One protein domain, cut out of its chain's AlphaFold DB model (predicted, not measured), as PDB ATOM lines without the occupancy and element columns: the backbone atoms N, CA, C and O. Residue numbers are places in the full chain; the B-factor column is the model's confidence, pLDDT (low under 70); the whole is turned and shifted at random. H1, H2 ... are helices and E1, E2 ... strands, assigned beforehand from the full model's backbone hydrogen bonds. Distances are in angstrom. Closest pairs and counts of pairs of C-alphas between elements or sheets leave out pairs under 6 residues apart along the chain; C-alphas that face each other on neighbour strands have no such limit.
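This is residues 48 to 82, 89 to 105 and 113 to 144 of the 146 residues of an uncharacterized protein of Flavobacterium sp. (UniProt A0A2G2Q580). A single sheet of seven strands, twisted and curled like part of a barrel, wraps round one helix, H1, which lies in its hollow near the middle of the domain. The 84 printed residues hold H1 and then E1 to E7 along the chain; the sheet's order is E1 E2 E3 E4 E5 E6 E7, all antiparallel. The class is mixed, in two layers, with H1 on one face of the sheet. The whole is compact and rounded, with a radius of gyration of the C-alphas of 12.3 A and spans of 31 by 30 by 30 A.

H1, residues 48 to 59, has each O i to N i+4 pair within hydrogen-bond range. Its closest C-alphas to E1, residues 67 to 71, are those of Ser 48 and Val 68, 6.2 A apart. E1 and E2, residues 74 to 80, form a hairpin, with N 69 and O 76 at 2.9 A. E3, residues 89 to 95, is antiparallel to E2, with N 92 and O 75 at 2.8 A. E3 and E4, residues 98 to 103, form a hairpin, with N 93 and O 100 at 2.9 A. E4 and E5, residues 116 to 122, stand at 127 degrees, with N 99 and O 117 at 3.0 A. E5, E6, residues 125 to 131, and E7, residues 137 to 143, form a meander, each strand the antiparallel neighbour of the one before; N 118 and O 129 are 3.0 A apart, N 128 and O 140 2.8 A. The closest C-alphas of H1 and E7 are those of Ala 57 and Lys 140, 5.8 A apart. The edge strands E1 and E7 are apart.

H1 begins at C-alpha 48 (-43.160, -5.689, -17.353) and is 16.6 A long. E2, E3, E5 and E7 measure 20.1, 20.5, 20.3 and 20.0 A. E7 ends at C-alpha 143 (-33.630, -2.594, -6.172).

The C-alphas farthest apart, of Asp 105 and Gly 123, are 34.5 A apart. Residues 83 to 88 and 106 to 112 are not printed, with gaps of 14.7 A and 19.5 A between C-alphas. Of the links printed whole, none is long. Residue 82 has pLDDT under 70.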
ATOM      1  N   SER A  48     -43.384  -4.252 -17.568       98.06
ATOM      2  CA  SER A  48     -43.160  -5.689 -17.353       98.06
ATOM      3  C   SER A  48     -42.386  -5.985 -16.061       98.06
ATOM      4  O   SER A  48     -42.717  -6.926 -15.338       98.06
ATOM      5  N   GLU A  49     -41.372  -5.182 -15.722       97.75
ATOM      6  CA  GLU A  49     -40.670  -5.303 -14.437       97.75
ATOM      7  C   GLU A  49     -41.585  -4.935 -13.267       97.75
ATOM      8  O   GLU A  49     -41.626  -5.650 -12.268       97.75
ATOM      9  N   ILE A  50     -42.377  -3.869 -13.393       98.44
ATOM     10  CA  ILE A  50     -43.349  -3.476 -12.366       98.44
ATOM     11  C   ILE A  50     -44.384  -4.591 -12.151       98.44
ATOM     12  O   ILE A  50     -44.687  -4.926 -11.004       98.44
ATOM     13  N   ALA A  51     -44.882  -5.220 -13.218       98.62
ATOM     14  CA  ALA A  51     -45.793  -6.361 -13.145       98.62
ATOM     15  C   ALA A  51     -45.149  -7.558 -12.418       98.62
ATOM     16  O   ALA A  51     -45.738  -8.113 -11.485       98.62
ATOM     17  N   LYS A  52     -43.899  -7.896 -12.766       98.31
ATOM     18  CA  LYS A  52     -43.100  -8.933 -12.091       98.31
ATOM     19  C   LYS A  52     -42.974  -8.673 -10.588       98.31
ATOM     20  O   LYS A  52     -43.312  -9.531  -9.770       98.31
ATOM     21  N   TYR A  53     -42.507  -7.482 -10.220       98.44
ATOM     22  CA  TYR A  53     -42.304  -7.098  -8.823       98.44
ATOM     23  C   TYR A  53     -43.620  -6.980  -8.052       98.44
ATOM     24  O   TYR A  53     -43.655  -7.233  -6.850       98.44
ATOM     25  N   THR A  54     -44.724  -6.679  -8.735       98.75
ATOM     26  CA  THR A  54     -46.057  -6.678  -8.127       98.75
ATOM     27  C   THR A  54     -46.475  -8.077  -7.686       98.75
ATOM     28  O   THR A  54     -46.821  -8.252  -6.519       98.75
ATOM     29  N   ILE A  55     -46.392  -9.095  -8.555       98.44
ATOM     30  CA  ILE A  55     -46.711 -10.475  -8.143       98.44
ATOM     31  C   ILE A  55     -45.723 -10.978  -7.093       98.44
ATOM     32  O   ILE A  55     -46.147 -11.618  -6.131       98.44
ATOM     33  N   SER A  56     -44.436 -10.637  -7.208       97.94
ATOM     34  CA  SER A  56     -43.452 -10.930  -6.158       97.94
ATOM     35  C   SER A  56     -43.895 -10.373  -4.800       97.94
ATOM     36  O   SER A  56     -43.871 -11.091  -3.800       97.94
ATOM     37  N   ALA A  57     -44.359  -9.120  -4.765       98.38
ATOM     38  CA  ALA A  57     -44.804  -8.463  -3.544       98.38
ATOM     39  C   ALA A  57     -46.080  -9.080  -2.950       98.38
ATOM     40  O   ALA A  57     -46.175  -9.204  -1.729       98.38
ATOM     41  N   ILE A  58     -47.044  -9.455  -3.795       98.06
ATOM     42  CA  ILE A  58     -48.333 -10.024  -3.373       98.06
ATOM     43  C   ILE A  58     -48.166 -11.471  -2.901       98.06
ATOM     44  O   ILE A  58     -48.648 -11.836  -1.833       98.06
ATOM     45  N   MET A  59     -47.462 -12.288  -3.686       95.81
ATOM     46  CA  MET A  59     -47.332 -13.733  -3.457       95.81
ATOM     47  C   MET A  59     -46.111 -14.106  -2.615       95.81
ATOM     48  O   MET A  59     -45.874 -15.287  -2.356       95.81
ATOM     49  N   ASN A  60     -45.320 -13.108  -2.212       95.19
ATOM     50  CA  ASN A  60     -44.050 -13.276  -1.513       95.19
ATOM     51  C   ASN A  60     -43.115 -14.270  -2.234       95.19
ATOM     52  O   ASN A  60     -42.467 -15.103  -1.601       95.19
ATOM     53  N   GLN A  61     -43.076 -14.184  -3.568       94.19
ATOM     54  CA  GLN A  61     -42.235 -15.022  -4.424       94.19
ATOM     55  C   GLN A  61     -40.973 -14.273  -4.862       94.19
ATOM     56  O   GLN A  61     -41.052 -13.068  -5.108       94.19
ATOM     57  N   PRO A  62     -39.823 -14.950  -5.015       94.19
ATOM     58  CA  PRO A  62     -38.626 -14.342  -5.591       94.19
ATOM     59  C   PRO A  62     -38.892 -13.830  -7.025       94.19
ATOM     60  O   PRO A  62     -39.389 -14.607  -7.846       94.19
ATOM     61  N   PRO A  63     -38.573 -12.562  -7.358       95.50
ATOM     62  CA  PRO A  63     -38.764 -12.006  -8.703       95.50
ATOM     63  C   PRO A  63     -38.086 -12.813  -9.819       95.50
ATOM     64  O   PRO A  63     -38.552 -12.820 -10.957       95.50
ATOM     65  N   GLU A  64     -36.989 -13.499  -9.507       94.50
ATOM     66  CA  GLU A  64     -36.194 -14.289 -10.448       94.50
ATOM     67  C   GLU A  64     -36.943 -15.525 -10.960       94.50
ATOM     68  O   GLU A  64     -36.626 -16.029 -12.033       94.50
ATOM     69  N   LEU A  65     -37.947 -16.001 -10.215       93.88
ATOM     70  CA  LEU A  65     -38.786 -17.141 -10.598       93.88
ATOM     71  C   LEU A  65     -40.024 -16.727 -11.402       93.88
ATOM     72  O   LEU A  65     -40.812 -17.584 -11.798       93.88
ATOM     73  N   ILE A  66     -40.218 -15.422 -11.608       96.12
ATOM     74  CA  ILE A  66     -41.422 -14.862 -12.208       96.12
ATOM     75  C   ILE A  66     -41.154 -14.470 -13.661       96.12
ATOM     76  O   ILE A  66     -40.275 -13.650 -13.961       96.12
ATOM     77  N   ASN A  67     -41.982 -15.008 -14.550       97.25
ATOM     78  CA  ASN A  67     -42.018 -14.687 -15.970       97.25
ATOM     79  C   ASN A  67     -43.143 -13.696 -16.266       97.25
ATOM     80  O   ASN A  67     -44.176 -13.716 -15.599       97.25
ATOM     81  N   VAL A  68     -42.931 -12.833 -17.262       98.25
ATOM     82  CA  VAL A  68     -43.921 -11.846 -17.708       98.25
ATOM     83  C   VAL A  68     -43.991 -11.846 -19.228       98.25
ATOM     84  O   VAL A  68     -42.960 -11.737 -19.888       98.25
ATOM     85  N   GLU A  69     -45.205 -11.929 -19.754       98.25
ATOM     86  CA  GLU A  69     -45.539 -11.741 -21.163       98.25
ATOM     87  C   GLU A  69     -46.426 -10.498 -21.294       98.25
ATOM     88  O   GLU A  69     -47.415 -10.358 -20.573       98.25
ATOM     89  N   ASP A  70     -46.052  -9.576 -22.179       97.94
ATOM     90  CA  ASP A  70     -46.870  -8.408 -22.516       97.94
ATOM     91  C   ASP A  70     -47.787  -8.758 -23.689       97.94
ATOM     92  O   ASP A  70     -47.324  -9.216 -24.735       97.94
ATOM     93  N   ASN A  71     -49.083  -8.543 -23.501       97.75
ATOM     94  CA  ASN A  71     -50.101  -8.697 -24.523       97.75
ATOM     95  C   ASN A  71     -50.940  -7.416 -24.564       97.75
ATOM     96  O   ASN A  71     -51.908  -7.255 -23.815       97.75
ATOM     97  N   ASP A  72     -50.503  -6.475 -25.399       95.81
ATOM     98  CA  ASP A  72     -51.160  -5.190 -25.638       95.81
ATOM     99  C   ASP A  72     -51.505  -4.415 -24.347       95.81
ATOM    100  O   ASP A  72     -52.606  -3.877 -24.181       95.81
ATOM    101  N   GLY A  73     -50.556  -4.350 -23.403       95.75
ATOM    102  CA  GLY A  73     -50.710  -3.616 -22.139       95.75
ATOM    103  C   GLY A  73     -51.445  -4.394 -21.040       95.75
ATOM    104  O   GLY A  73     -51.760  -3.837 -19.981       95.75
ATOM    105  N   ILE A  74     -51.721  -5.680 -21.272       98.44
ATOM    106  CA  ILE A  74     -52.040  -6.653 -20.228       98.44
ATOM    107  C   ILE A  74     -50.817  -7.544 -20.019       98.44
ATOM    108  O   ILE A  74     -50.421  -8.303 -20.899       98.44
ATOM    109  N   TYR A  75     -50.248  -7.481 -18.820       98.75
ATOM    110  CA  TYR A  75     -49.074  -8.261 -18.444       98.75
ATOM    111  C   TYR A  75     -49.511  -9.575 -17.806       98.75
ATOM    112  O   TYR A  75     -50.044  -9.591 -16.691       98.75
ATOM    113  N   TYR A  76     -49.291 -10.680 -18.507       98.44
ATOM    114  CA  TYR A  76     -49.515 -12.022 -17.992       98.44
ATOM    115  C   TYR A  76     -48.287 -12.475 -17.216       98.44
ATOM    116  O   TYR A  76     -47.174 -12.464 -17.733       98.44
ATOM    117  N   VAL A  77     -48.484 -12.840 -15.952       98.25
ATOM    118  CA  VAL A  77     -47.399 -13.148 -15.020       98.25
ATOM    119  C   VAL A  77     -47.534 -14.576 -14.528       98.25
ATOM    120  O   VAL A  77     -48.611 -14.967 -14.076       98.25
ATOM    121  N   SER A  78     -46.448 -15.344 -14.571       96.44
ATOM    122  CA  SER A  78     -46.464 -16.748 -14.168       96.44
ATOM    123  C   SER A  78     -45.233 -17.170 -13.375       96.44
ATOM    124  O   SER A  78     -44.148 -16.608 -13.525       96.44
ATOM    125  N   TYR A  79     -45.415 -18.166 -12.508       93.81
ATOM    126  CA  TYR A  79     -44.327 -18.895 -11.856       93.81
ATOM    127  C   TYR A  79     -44.776 -20.314 -11.484       93.81
ATOM    128  O   TYR A  79     -45.954 -20.565 -11.201       93.81
ATOM    129  N   SER A  80     -43.827 -21.249 -11.463       85.69
ATOM    130  CA  SER A  80     -44.048 -22.627 -11.010       85.69
ATOM    131  C   SER A  80     -43.765 -22.742  -9.517       85.69
ATOM    132  O   SER A  80     -42.768 -22.213  -9.020       85.69
ATOM    133  N   GLN A  81     -44.638 -23.430  -8.786       78.12
ATOM    134  CA  GLN A  81     -44.394 -23.726  -7.378       78.12
ATOM    135  C   GLN A  81     -43.429 -24.915  -7.287       78.12
ATOM    136  O   GLN A  81     -43.594 -25.891  -8.005       78.12
ATOM    137  N   LYS A  82     -42.391 -24.832  -6.441       67.25
ATOM    138  CA  LYS A  82     -41.286 -25.817  -6.414       67.25
ATOM    139  C   LYS A  82     -41.725 -27.273  -6.197       67.25
ATOM    140  O   LYS A  82     -40.988 -28.165  -6.602       67.25
ATOM    141  N   ASN A  89     -50.850 -18.438 -12.574       96.56
ATOM    142  CA  ASN A  89     -50.979 -17.492 -13.683       96.56
ATOM    143  C   ASN A  89     -51.877 -16.313 -13.306       96.56
ATOM    144  O   ASN A  89     -53.045 -16.490 -12.941       96.56
ATOM    145  N   TYR A  90     -51.355 -15.108 -13.486       98.44
ATOM    146  CA  TYR A  90     -52.006 -13.847 -13.162       98.44
ATOM    147  C   TYR A  90     -52.024 -12.925 -14.373       98.44
ATOM    148  O   TYR A  90     -51.284 -13.114 -15.334       98.44
ATOM    149  N   LYS A  91     -52.866 -11.903 -14.303       98.69
ATOM    150  CA  LYS A  91     -52.908 -10.802 -15.263       98.69
ATOM    151  C   LYS A  91     -52.840  -9.478 -14.525       98.69
ATOM    152  O   LYS A  91     -53.431  -9.336 -13.452       98.69
ATOM    153  N   ILE A  92     -52.123  -8.523 -15.101       98.81
ATOM    154  CA  ILE A  92     -51.890  -7.199 -14.535       98.81
ATOM    155  C   ILE A  92     -52.191  -6.130 -15.580       98.81
ATOM    156  O   ILE A  92     -51.823  -6.263 -16.743       98.81
ATOM    157  N   LYS A  93     -52.820  -5.042 -15.133       98.44
ATOM    158  CA  LYS A  93     -52.953  -3.793 -15.876       98.44
ATOM    159  C   LYS A  93     -52.327  -2.656 -15.078       98.44
ATOM    160  O   LYS A  93     -52.597  -2.518 -13.881       98.44
ATOM    161  N   ILE A  94     -51.524  -1.834 -15.749       98.56
ATOM    162  CA  ILE A  94     -50.866  -0.664 -15.160       98.56
ATOM    163  C   ILE A  94     -51.464   0.596 -15.789       98.56
ATOM    164  O   ILE A  94     -51.759   0.651 -16.982       98.56
ATOM    165  N   SER A  95     -51.762   1.600 -14.969       97.12
ATOM    166  CA  SER A  95     -52.310   2.879 -15.432       97.12
ATOM    167  C   SER A  95     -51.772   4.007 -14.564       97.12
ATOM    168  O   SER A  95     -52.201   4.201 -13.424       97.12
ATOM    169  N   GLY A  96     -50.787   4.737 -15.090       95.81
ATOM    170  CA  GLY A  96     -49.994   5.655 -14.277       95.81
ATOM    171  C   GLY A  96     -49.252   4.874 -13.194       95.81
ATOM    172  O   GLY A  96     -48.543   3.928 -13.507       95.81
ATOM    173  N   ASN A  97     -49.448   5.238 -11.926       97.06
ATOM    174  CA  ASN A  97     -48.859   4.534 -10.783       97.06
ATOM    175  C   ASN A  97     -49.803   3.526 -10.103       97.06
ATOM    176  O   ASN A  97     -49.489   3.026  -9.021       97.06
ATOM    177  N   ILE A  98     -50.974   3.270 -10.690       98.31
ATOM    178  CA  ILE A  98     -51.997   2.366 -10.159       98.31
ATOM    179  C   ILE A  98     -51.866   1.012 -10.847       98.31
ATOM    180  O   ILE A  98     -51.688   0.943 -12.064       98.31
ATOM    181  N   ILE A  99     -51.995  -0.056 -10.060       98.81
ATOM    182  CA  ILE A  99     -51.934  -1.431 -10.544       98.81
ATOM    183  C   ILE A  99     -53.229  -2.157 -10.187       98.81
ATOM    184  O   ILE A  99     -53.687  -2.108  -9.044       98.81
ATOM    185  N   ILE A 100     -53.808  -2.844 -11.172       98.69
ATOM    186  CA  ILE A 100     -54.938  -3.761 -11.000       98.69
ATOM    187  C   ILE A 100     -54.467  -5.144 -11.434       98.69
ATOM    188  O   ILE A 100     -53.812  -5.282 -12.467       98.69
ATOM    189  N   TRP A 101     -54.809  -6.174 -10.665       98.75
ATOM    190  CA  TRP A 101     -54.418  -7.548 -10.970       98.75
ATOM    191  C   TRP A 101     -55.570  -8.531 -10.756       98.75
ATOM    192  O   TRP A 101     -56.638  -8.173 -10.256       98.75
ATOM    193  N   GLY A 102     -55.364  -9.776 -11.162       98.56
ATOM    194  CA  GLY A 102     -56.253 -10.897 -10.878       98.56
ATOM    195  C   GLY A 102     -55.647 -12.210 -11.355       98.56
ATOM    196  O   GLY A 102     -54.602 -12.220 -12.010       98.56
ATOM    197  N   ASN A 103     -56.315 -13.324 -11.063       97.69
ATOM    198  CA  ASN A 103     -55.990 -14.594 -11.714       97.69
ATOM    199  C   ASN A 103     -56.202 -14.448 -13.227       97.69
ATOM    200  O   ASN A 103     -57.102 -13.720 -13.660       97.69
ATOM    201  N   SER A 104     -55.386 -15.132 -14.026       96.75
ATOM    202  CA  SER A 104     -55.468 -15.081 -15.495       96.75
ATOM    203  C   SER A 104     -56.895 -15.343 -16.012       96.75
ATOM    204  O   SER A 104     -57.426 -14.555 -16.800       96.75
ATOM    205  N   ASP A 105     -57.565 -16.351 -15.458       95.62
ATOM    206  CA  ASP A 105     -58.943 -16.774 -15.738       95.62
ATOM    207  C   ASP A 105     -60.006 -16.125 -14.827       95.62
ATOM    208  O   ASP A 105     -61.205 -16.347 -14.995       95.62
ATOM    209  N   PHE A 113     -63.685  -3.683  -2.045       96.50
ATOM    210  CA  PHE A 113     -63.228  -4.692  -1.085       96.50
ATOM    211  C   PHE A 113     -61.881  -5.314  -1.474       96.50
ATOM    212  O   PHE A 113     -61.308  -6.083  -0.708       96.50
ATOM    213  N   ASP A 114     -61.389  -5.012  -2.675       98.31
ATOM    214  CA  ASP A 114     -60.071  -5.440  -3.123       98.31
ATOM    215  C   ASP A 114     -59.008  -4.426  -2.695       98.31
ATOM    216  O   ASP A 114     -59.241  -3.209  -2.685       98.31
ATOM    217  N   GLU A 115     -57.814  -4.929  -2.398       98.38
ATOM    218  CA  GLU A 115     -56.653  -4.111  -2.094       98.38
ATOM    219  C   GLU A 115     -56.321  -3.139  -3.232       98.38
ATOM    220  O   GLU A 115     -56.443  -3.436  -4.422       98.38
ATOM    221  N   LYS A 116     -55.882  -1.938  -2.860       98.69
ATOM    222  CA  LYS A 116     -55.419  -0.916  -3.797       98.69
ATOM    223  C   LYS A 116     -53.911  -0.967  -3.879       98.69
ATOM    224  O   LYS A 116     -53.228  -0.790  -2.869       98.69
ATOM    225  N   ILE A 117     -53.409  -1.188  -5.090       98.81
ATOM    226  CA  ILE A 117     -51.984  -1.349  -5.342       98.81
ATOM    227  C   ILE A 117     -51.459  -0.129  -6.085       98.81
ATOM    228  O   ILE A 117     -52.006   0.291  -7.109       98.81
ATOM    229  N   LYS A 118     -50.390   0.449  -5.542       98.75
ATOM    230  CA  LYS A 118     -49.630   1.518  -6.184       98.75
ATOM    231  C   LYS A 118     -48.155   1.174  -6.201       98.75
ATOM    232  O   LYS A 118     -47.667   0.515  -5.278       98.75
ATOM    233  N   TYR A 119     -47.456   1.693  -7.201       98.38
ATOM    234  CA  TYR A 119     -46.003   1.696  -7.207       98.38
ATOM    235  C   TYR A 119     -45.430   3.111  -7.129       98.38
ATOM    236  O   TYR A 119     -46.092   4.099  -7.449       98.38
ATOM    237  N   PHE A 120     -44.192   3.199  -6.664       96.94
ATOM    238  CA  PHE A 120     -43.381   4.407  -6.696       96.94
ATOM    239  C   PHE A 120     -41.957   4.022  -7.075       96.94
ATOM    240  O   PHE A 120     -41.422   3.058  -6.526       96.94
ATOM    241  N   GLU A 121     -41.358   4.768  -7.996       94.81
ATOM    242  CA  GLU A 121     -39.978   4.570  -8.425       94.81
ATOM    243  C   GLU A 121     -39.133   5.801  -8.097       94.81
ATOM    244  O   GLU A 121     -39.585   6.941  -8.224       94.81
ATOM    245  N   LYS A 122     -37.902   5.562  -7.644       92.94
ATOM    246  CA  LYS A 122     -36.904   6.605  -7.410       92.94
ATOM    247  C   LYS A 122     -35.524   6.054  -7.726       92.94
ATOM    248  O   LYS A 122     -34.987   5.241  -6.976       92.94
ATOM    249  N   GLY A 123     -34.939   6.506  -8.832       91.44
ATOM    250  CA  GLY A 123     -33.701   5.916  -9.334       91.44
ATOM    251  C   GLY A 123     -33.890   4.415  -9.568       91.44
ATOM    252  O   GLY A 123     -34.843   4.008 -10.219       91.44
ATOM    253  N   ASN A 124     -33.022   3.582  -8.997       94.06
ATOM    254  CA  ASN A 124     -33.107   2.126  -9.127       94.06
ATOM    255  C   ASN A 124     -33.932   1.433  -8.034       94.06
ATOM    256  O   ASN A 124     -33.843   0.211  -7.904       94.06
ATOM    257  N   GLU A 125     -34.702   2.179  -7.243       96.12
ATOM    258  CA  GLU A 125     -35.563   1.640  -6.192       96.12
ATOM    259  C   GLU A 125     -37.026   1.654  -6.638       96.12
ATOM    260  O   GLU A 125     -37.537   2.671  -7.112       96.12
ATOM    261  N   LEU A 126     -37.704   0.520  -6.455       97.69
ATOM    262  CA  LEU A 126     -39.128   0.340  -6.716       97.69
ATOM    263  C   LEU A 126     -39.834  -0.050  -5.423       97.69
ATOM    264  O   LEU A 126     -39.467  -1.023  -4.769       97.69
ATOM    265  N   LYS A 127     -40.895   0.674  -5.082       98.38
ATOM    266  CA  LYS A 127     -41.757   0.389  -3.936       98.38
ATOM    267  C   LYS A 127     -43.135  -0.027  -4.420       98.38
ATOM    268  O   LYS A 127     -43.789   0.751  -5.105       98.38
ATOM    269  N   ILE A 128     -43.601  -1.202  -4.007       98.81
ATOM    270  CA  ILE A 128     -44.974  -1.676  -4.212       98.81
ATOM    271  C   ILE A 128     -45.723  -1.570  -2.883       98.81
ATOM    272  O   ILE A 128     -45.280  -2.109  -1.870       98.81
ATOM    273  N   THR A 129     -46.855  -0.868  -2.877       98.81
ATOM    274  CA  THR A 129     -47.712  -0.705  -1.695       98.81
ATOM    275  C   THR A 129     -49.091  -1.286  -1.965       98.81
ATOM    276  O   THR A 129     -49.786  -0.819  -2.865       98.81
ATOM    277  N   GLN A 130     -49.500  -2.254  -1.149       98.75
ATOM    278  CA  GLN A 130     -50.868  -2.762  -1.062       98.75
ATOM    279  C   GLN A 130     -51.564  -2.052   0.102       98.75
ATOM    280  O   GLN A 130     -51.009  -2.006   1.199       98.75
ATOM    281  N   THR A 131     -52.741  -1.474  -0.127       98.75
ATOM    282  CA  THR A 131     -53.592  -0.881   0.920       98.75
ATOM    283  C   THR A 131     -54.921  -1.621   0.965       98.75
ATOM    284  O   THR A 131     -55.589  -1.718  -0.064       98.75
ATOM    285  N   PHE A 132     -55.303  -2.126   2.132       98.38
ATOM    286  CA  PHE A 132     -56.530  -2.900   2.327       98.38
ATOM    287  C   PHE A 132     -57.686  -2.011   2.805       98.38
ATOM    288  O   PHE A 132     -57.488  -0.840   3.135       98.38
ATOM    289  N   GLU A 133     -58.907  -2.552   2.814       97.62
ATOM    290  CA  GLU A 133     -60.125  -1.816   3.195       97.62
ATOM    291  C   GLU A 133     -60.057  -1.251   4.623       97.62
ATOM    292  O   GLU A 133     -60.524  -0.142   4.875       97.62
ATOM    293  N   ASP A 134     -59.411  -1.971   5.541       97.62
ATOM    294  CA  ASP A 134     -59.191  -1.547   6.929       97.62
ATOM    295  C   ASP A 134     -58.109  -0.455   7.080       97.62
ATOM    296  O   ASP A 134     -57.819  -0.004   8.189       97.62
ATOM    297  N   GLY A 135     -57.501  -0.023   5.972       97.50
ATOM    298  CA  GLY A 135     -56.427   0.965   5.932       97.50
ATOM    299  C   GLY A 135     -55.038   0.404   6.239       97.50
ATOM    300  O   GLY A 135     -54.055   1.149   6.135       97.50
ATOM    301  N   SER A 136     -54.925  -0.886   6.576       98.31
ATOM    302  CA  SER A 136     -53.636  -1.553   6.735       98.31
ATOM    303  C   SER A 136     -52.867  -1.582   5.412       98.31
ATOM    304  O   SER A 136     -53.434  -1.459   4.318       98.31
ATOM    305  N   LYS A 137     -51.536  -1.685   5.509       98.56
ATOM    306  CA  LYS A 137     -50.644  -1.629   4.349       98.56
ATOM    307  C   LYS A 137     -49.573  -2.702   4.403       98.56
ATOM    308  O   LYS A 137     -48.968  -2.924   5.448       98.56
ATOM    309  N   ILE A 138     -49.277  -3.279   3.242       98.50
ATOM    310  CA  ILE A 138     -48.072  -4.078   3.007       98.50
ATOM    311  C   ILE A 138     -47.209  -3.325   2.001       98.50
ATOM    312  O   ILE A 138     -47.680  -2.945   0.930       98.50
ATOM    313  N   VAL A 139     -45.943  -3.112   2.353       98.50
ATOM    314  CA  VAL A 139     -44.960  -2.426   1.510       98.50
ATOM    315  C   VAL A 139     -43.812  -3.384   1.218       98.50
ATOM    316  O   VAL A 139     -43.269  -4.003   2.132       98.50
ATOM    317  N   LYS A 140     -43.446  -3.505  -0.058       98.50
ATOM    318  CA  LYS A 140     -42.273  -4.252  -0.521       98.50
ATOM    319  C   LYS A 140     -41.406  -3.343  -1.374       98.50
ATOM    320  O   LYS A 140     -41.920  -2.593  -2.204       98.50
ATOM    321  N   GLU A 141     -40.105  -3.410  -1.148       98.12
ATOM    322  CA  GLU A 141     -39.109  -2.598  -1.838       98.12
ATOM    323  C   GLU A 141     -38.159  -3.510  -2.609       98.12
ATOM    324  O   GLU A 141     -37.764  -4.572  -2.126       98.12
ATOM    325  N   PHE A 142     -37.819  -3.087  -3.820       97.25
ATOM    326  CA  PHE A 142     -36.944  -3.790  -4.741       97.25
ATOM    327  C   PHE A 142     -35.892  -2.826  -5.261       97.25
ATOM    328  O   PHE A 142     -36.136  -1.623  -5.379       97.25
ATOM    329  N   LYS A 143     -34.725  -3.368  -5.605       95.31
ATOM    330  CA  LYS A 143     -33.630  -2.594  -6.172       95.31
ATOM    331  C   LYS A 143     -33.103  -3.277  -7.419       95.31
ATOM    332  O   LYS A 143     -32.809  -4.470  -7.390       95.31
ATOM    333  N   LYS A 144     -32.967  -2.516  -8.500       88.12
ATOM    334  CA  LYS A 144     -32.310  -2.980  -9.721       88.12
ATOM    335  C   LYS A 144     -30.801  -2.806  -9.553       88.12
ATOM    336  O   LYS A 144     -30.335  -1.717  -9.201       88.12
TER     337      LYS A 144